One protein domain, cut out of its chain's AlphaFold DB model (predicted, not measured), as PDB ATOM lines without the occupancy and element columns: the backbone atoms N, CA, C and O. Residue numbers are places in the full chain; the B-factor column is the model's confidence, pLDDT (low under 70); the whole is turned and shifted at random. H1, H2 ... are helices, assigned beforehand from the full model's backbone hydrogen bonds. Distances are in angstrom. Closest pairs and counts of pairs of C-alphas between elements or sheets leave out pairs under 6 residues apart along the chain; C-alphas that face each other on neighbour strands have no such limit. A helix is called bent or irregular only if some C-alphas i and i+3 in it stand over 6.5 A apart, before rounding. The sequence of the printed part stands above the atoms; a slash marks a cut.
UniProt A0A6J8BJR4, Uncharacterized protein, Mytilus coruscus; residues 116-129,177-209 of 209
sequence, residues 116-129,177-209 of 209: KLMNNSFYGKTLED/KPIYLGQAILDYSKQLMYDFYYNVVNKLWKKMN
ATOM      1  N   LYS A 116     122.891 180.070 193.969       82.56
ATOM      2  CA  LYS A 116     121.455 180.392 193.953       82.56
ATOM      3  C   LYS A 116     121.069 181.091 192.655       82.56
ATOM      4  O   LYS A 116     120.101 180.715 191.993       82.56
ATOM      5  N   LEU A 117     121.832 182.122 192.302       87.00
ATOM      6  CA  LEU A 117     121.599 182.930 191.120       87.00
ATOM      7  C   LEU A 117     121.771 182.098 189.852       87.00
ATOM      8  O   LEU A 117     120.990 182.264 188.921       87.00
ATOM      9  N   MET A 118     122.747 181.192 189.820       87.81
ATOM     10  CA  MET A 118     122.991 180.319 188.679       87.81
ATOM     11  C   MET A 118     121.785 179.414 188.401       87.81
ATOM     12  O   MET A 118     121.306 179.383 187.266       87.81
ATOM     13  N   ASN A 119     121.233 178.765 189.432       85.81
ATOM     14  CA  ASN A 119     120.047 177.916 189.295       85.81
ATOM     15  C   ASN A 119     118.820 178.725 188.839       85.81
ATOM     16  O   ASN A 119     118.139 178.345 187.882       85.81
ATOM     17  N   ASN A 120     118.587 179.896 189.440       88.25
ATOM     18  CA  ASN A 120     117.486 180.782 189.045       88.25
ATOM     19  C   ASN A 120     117.643 181.308 187.608       88.25
ATOM     20  O   ASN A 120     116.675 181.356 186.846       88.25
ATOM     21  N   SER A 121     118.865 181.673 187.220       91.00
ATOM     22  CA  SER A 121     119.180 182.181 185.881       91.00
ATOM     23  C   SER A 121     118.992 181.105 184.821       91.00
ATOM     24  O   SER A 121     118.437 181.385 183.759       91.00
ATOM     25  N   PHE A 122     119.415 179.871 185.106       89.94
ATOM     26  CA  PHE A 122     119.213 178.739 184.209       89.94
ATOM     27  C   PHE A 122     117.724 178.488 183.969       89.94
ATOM     28  O   PHE A 122     117.292 178.469 182.815       89.94
ATOM     29  N   TYR A 123     116.927 178.391 185.038       91.50
ATOM     30  CA  TYR A 123     115.477 178.232 184.931       91.50
ATOM     31  C   TYR A 123     114.839 179.372 184.123       91.50
ATOM     32  O   TYR A 123     114.141 179.110 183.142       91.50
ATOM     33  N   GLY A 124     115.159 180.631 184.439       93.25
ATOM     34  CA  GLY A 124     114.676 181.786 183.676       93.25
ATOM     35  C   GLY A 124     115.057 181.722 182.194       93.25
ATOM     36  O   GLY A 124     114.265 182.086 181.326       93.25
ATOM     37  N   LYS A 125     116.234 181.168 181.870       91.94
ATOM     38  CA  LYS A 125     116.677 180.984 180.484       91.94
ATOM     39  C   LYS A 125     115.876 179.924 179.730       91.94
ATOM     40  O   LYS A 125     115.767 180.027 178.508       91.94
ATOM     41  N   THR A 126     115.320 178.926 180.421       92.75
ATOM     42  CA  THR A 126     114.448 177.917 179.793       92.75
ATOM     43  C   THR A 126     113.102 178.498 179.361       92.75
ATOM     44  O   THR A 126     112.596 178.107 178.312       92.75
ATOM     45  N   LEU A 127     112.574 179.478 180.106       91.62
ATOM     46  CA  LEU A 127     111.293 180.157 179.853       91.62
ATOM     47  C   LEU A 127     111.433 181.489 179.096       91.62
ATOM     48  O   LEU A 127     110.489 182.271 179.024       91.62
ATOM     49  N   GLU A 128     112.610 181.770 178.543       90.94
ATOM     50  CA  GLU A 128     112.893 183.030 177.856       90.94
ATOM     51  C   GLU A 128     111.995 183.232 176.623       90.94
ATOM     52  O   GLU A 128     112.004 182.413 175.698       90.94
ATOM     53  N   ASP A 129     111.300 184.374 176.557       89.88
ATOM     54  CA  ASP A 129     110.578 184.778 175.351       89.88
ATOM     55  C   ASP A 129     111.548 185.292 174.276       89.88
ATOM     56  O   ASP A 129     112.141 186.367 174.367       89.88
ATOM     57  N   LYS A 177     114.842 177.441 172.636       90.12
ATOM     58  CA  LYS A 177     114.703 177.374 174.091       90.12
ATOM     59  C   LYS A 177     113.898 176.144 174.490       90.12
ATOM     60  O   LYS A 177     112.843 175.915 173.895       90.12
ATOM     61  N   PRO A 178     114.360 175.357 175.475       91.44
ATOM     62  CA  PRO A 178     113.640 174.179 175.940       91.44
ATOM     63  C   PRO A 178     112.509 174.584 176.902       91.44
ATOM     64  O   PRO A 178     112.541 174.260 178.084       91.44
ATOM     65  N   ILE A 179     111.503 175.304 176.393       91.50
ATOM     66  CA  ILE A 179     110.392 175.869 177.192       91.50
ATOM     67  C   ILE A 179     109.632 174.779 177.957       91.50
ATOM     68  O   ILE A 179     109.202 174.992 179.087       91.50
ATOM     69  N   TYR A 180     109.529 173.581 177.377       90.94
ATOM     70  CA  TYR A 180     108.890 172.427 178.007       90.94
ATOM     71  C   TYR A 180     109.562 172.009 179.326       90.94
ATOM     72  O   TYR A 180     108.867 171.549 180.226       90.94
ATOM     73  N   LEU A 181     110.884 172.194 179.474       90.25
ATOM     74  CA  LEU A 181     111.578 171.922 180.738       90.25
ATOM     75  C   LEU A 181     111.132 172.904 181.819       90.25
ATOM     76  O   LEU A 181     110.792 172.488 182.922       90.25
ATOM     77  N   GLY A 182     111.098 174.197 181.487       92.50
ATOM     78  CA  GLY A 182     110.632 175.234 182.403       92.50
ATOM     79  C   GLY A 182     109.177 175.018 182.819       92.50
ATOM     80  O   GLY A 182     108.861 175.108 184.002       92.50
ATOM     81  N   GLN A 183     108.314 174.652 181.867       93.06
ATOM     82  CA  GLN A 183     106.913 174.323 182.137       93.06
ATOM     83  C   GLN A 183     106.779 173.124 183.085       93.06
ATOM     84  O   GLN A 183     106.076 173.222 184.085       93.06
ATOM     85  N   ALA A 184     107.496 172.026 182.824       92.31
ATOM     86  CA  ALA A 184     107.457 170.848 183.685       92.31
ATOM     87  C   ALA A 184     107.918 171.173 185.116       92.31
ATOM     88  O   ALA A 184     107.236 170.824 186.076       92.31
ATOM     89  N   ILE A 185     109.039 171.887 185.269       89.25
ATOM     90  CA  ILE A 185     109.552 172.314 186.581       89.25
ATOM     91  C   ILE A 185     108.521 173.182 187.319       89.25
ATOM     92  O   ILE A 185     108.303 172.994 188.519       89.25
ATOM     93  N   LEU A 186     107.874 174.121 186.620       91.94
ATOM     94  CA  LEU A 186     106.841 174.979 187.197       91.94
ATOM     95  C   LEU A 186     105.627 174.178 187.668       91.94
ATOM     96  O   LEU A 186     105.110 174.439 188.754       91.94
ATOM     97  N   ASP A 187     105.176 173.217 186.867       92.31
ATOM     98  CA  ASP A 187     104.019 172.389 187.193       92.31
ATOM     99  C   ASP A 187     104.295 171.512 188.419       92.31
ATOM    100  O   ASP A 187     103.491 171.506 189.353       92.31
ATOM    101  N   TYR A 188     105.475 170.885 188.496       88.19
ATOM    102  CA  TYR A 188     105.904 170.155 189.694       88.19
ATOM    103  C   TYR A 188     105.993 171.064 190.925       88.19
ATOM    104  O   TYR A 188     105.505 170.708 191.998       88.19
ATOM    105  N   SER A 189     106.564 172.263 190.774       89.88
ATOM    106  CA  SER A 189     106.685 173.232 191.874       89.88
ATOM    107  C   SER A 189     105.313 173.679 192.388       89.88
ATOM    108  O   SER A 189     105.116 173.823 193.590       89.88
ATOM    109  N   LYS A 190     104.333 173.875 191.497       87.00
ATOM    110  CA  LYS A 190     102.949 174.198 191.878       87.00
ATOM    111  C   LYS A 190     102.260 173.034 192.568       87.00
ATOM    112  O   LYS A 190     101.572 173.261 193.554       87.00
ATOM    113  N   GLN A 191     102.438 171.813 192.070       85.69
ATOM    114  CA  GLN A 191     101.867 170.623 192.695       85.69
ATOM    115  C   GLN A 191     102.354 170.482 194.141       85.69
ATOM    116  O   GLN A 191     101.534 170.311 195.036       85.69
ATOM    117  N   LEU A 192     103.659 170.657 194.363       81.94
ATOM    118  CA  LEU A 192     104.283 170.699 195.686       81.94
ATOM    119  C   LEU A 192     103.657 171.784 196.583       81.94
ATOM    120  O   LEU A 192     103.247 171.518 197.708       81.94
ATOM    121  N   MET A 193     103.526 173.008 196.071       82.12
ATOM    122  CA  MET A 193     102.936 174.125 196.821       82.12
ATOM    123  C   MET A 193     101.448 173.924 197.138       82.12
ATOM    124  O   MET A 193     100.986 174.305 198.214       82.12
ATOM    125  N   TYR A 194     100.678 173.349 196.213       82.19
ATOM    126  CA  TYR A 194      99.260 173.065 196.432       82.19
ATOM    127  C   TYR A 194      99.058 171.957 197.445       82.19
ATOM    128  O   TYR A 194      98.205 172.085 198.323       82.19
ATOM    129  N   ASP A 195      99.852 170.898 197.343       80.12
ATOM    130  CA  ASP A 195      99.854 169.835 198.328       80.12
ATOM    131  C   ASP A 195     100.122 170.423 199.728       80.12
ATOM    132  O   ASP A 195      99.377 170.127 200.660       80.12
ATOM    133  N   PHE A 196     101.036 171.400 199.848       79.12
ATOM    134  CA  PHE A 196     101.349 172.062 201.122       79.12
ATOM    135  C   PHE A 196     100.186 172.830 201.676       79.12
ATOM    136  O   PHE A 196      99.782 172.677 202.835       79.12
ATOM    137  N   TYR A 197      99.628 173.658 200.812       83.38
ATOM    138  CA  TYR A 197      98.532 174.503 201.181       83.38
ATOM    139  C   TYR A 197      97.331 173.680 201.653       83.38
ATOM    140  O   TYR A 197      96.775 173.947 202.717       83.38
ATOM    141  N   TYR A 198      96.928 172.660 200.894       81.19
ATOM    142  CA  TYR A 198      95.715 171.907 201.202       81.19
ATOM    143  C   TYR A 198      95.908 170.884 202.316       81.19
ATOM    144  O   TYR A 198      95.007 170.730 203.148       81.19
ATOM    145  N   ASN A 199      97.048 170.195 202.353       77.44
ATOM    146  CA  ASN A 199      97.265 169.132 203.325       77.44
ATOM    147  C   ASN A 199      97.784 169.621 204.663       77.44
ATOM    148  O   ASN A 199      97.545 168.915 205.645       77.44
ATOM    149  N   VAL A 200      98.389 170.808 204.723       78.31
ATOM    150  CA  VAL A 200      98.826 171.399 205.985       78.31
ATOM    151  C   VAL A 200      98.185 172.745 206.253       78.31
ATOM    152  O   VAL A 200      97.299 172.784 207.105       78.31
ATOM    153  N   VAL A 201      98.512 173.814 205.523       80.38
ATOM    154  CA  VAL A 201      98.095 175.186 205.896       80.38
ATOM    155  C   VAL A 201      96.582 175.294 206.134       80.38
ATOM    156  O   VAL A 201      96.137 175.785 207.171       80.38
ATOM    157  N   ASN A 202      95.773 174.761 205.220       80.62
ATOM    158  CA  ASN A 202      94.313 174.794 205.301       80.62
ATOM    159  C   ASN A 202      93.756 173.947 206.458       80.62
ATOM    160  O   ASN A 202      92.741 174.300 207.055       80.62
ATOM    161  N   LYS A 203      94.404 172.827 206.806       79.19
ATOM    162  CA  LYS A 203      93.991 172.016 207.962       79.19
ATOM    163  C   LYS A 203      94.277 172.737 209.277       79.19
ATOM    164  O   LYS A 203      93.488 172.595 210.205       79.19
ATOM    165  N   LEU A 204      95.357 173.518 209.353       75.75
ATOM    166  CA  LEU A 204      95.687 174.299 210.554       75.75
ATOM    167  C   LEU A 204      94.748 175.467 210.717       75.75
ATOM    168  O   LEU A 204      94.196 175.669 211.792       75.75
ATOM    169  N   TRP A 205      94.506 176.182 209.622       77.88
ATOM    170  CA  TRP A 205      93.587 177.307 209.614       77.88
ATOM    171  C   TRP A 205      92.192 176.905 210.101       77.88
ATOM    172  O   TRP A 205      91.566 177.625 210.868       77.88
ATOM    173  N   LYS A 206      91.722 175.715 209.710       72.81
ATOM    174  CA  LYS A 206      90.450 175.146 210.183       72.81
ATOM    175  C   LYS A 206      90.464 174.641 211.628       72.81
ATOM    176  O   LYS A 206      89.396 174.358 212.143       72.81
ATOM    177  N   LYS A 207      91.631 174.437 212.247       66.69
ATOM    178  CA  LYS A 207      91.746 174.077 213.672       66.69
ATOM    179  C   LYS A 207      91.805 175.310 214.580       66.69
ATOM    180  O   LYS A 207      91.530 175.177 215.764       66.69
ATOM    181  N   MET A 208      92.203 176.466 214.042       60.41
ATOM    182  CA  MET A 208      92.332 177.728 214.784       60.41
ATOM    183  C   MET A 208      91.022 178.532 214.866       60.41
ATOM    184  O   MET A 208      90.923 179.424 215.700       60.41
ATOM    185  N   ASN A 209      90.028 178.203 214.033       49.38
ATOM    186  CA  ASN A 209      88.675 178.780 214.027       49.38
ATOM    187  C   ASN A 209      87.631 177.705 214.329       49.38
ATOM    188  O   ASN A 209      86.561 178.067 214.863       49.38
TER     189      ASN A 209
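What this domain is: This is residues 116 to 129 and 177 to 209 of the 209 residues of an uncharacterized protein of Mytilus coruscus (UniProt A0A6J8BJR4). A short helix, H1, and a long one, H2, meet near their ends in a lopsided L, the end of H1 at the beginning of H2; most of the long arm, residues 187 to 208 of H2, sticks out alone. The printed part has 47 residues with two named helices, H1 then H2, and no named strand: all helix. It is extended, with a radius of gyration of the C-alphas of 15.4 A, and spans 47 by 21 by 14 A.

Where its parts are: H1, residues 116 to 126, is 16.0 A long and begins at C-alpha 116 (121.455, 180.392, 193.953). H2, residues 179 to 208, is 41.7 A long and ends at C-alpha 208 (92.332, 177.728, 214.784). H2 is only just irregular: C-alphas 199 and 202 are 6.7 A apart.

How they stand to each other: H2 touches H1 with residues 179 to 182 alone; the closest C-alphas, of Thr 126 and Ile 179, are 5.2 A apart. Their lines stand at a steep tilt of 60 degrees, opposite ways. In H1 every O i to N i+4 pair is within hydrogen-bond range, in H2 24 of 26.

The domain as a whole: The C-alphas farthest apart, of Lys 177 and Asn 209, are 47.7 A apart. Residues 130 to 176 are not printed; C-alphas 129 and 177 are 8.6 A apart across the cut. Residues 207 to 209 have pLDDT under 70.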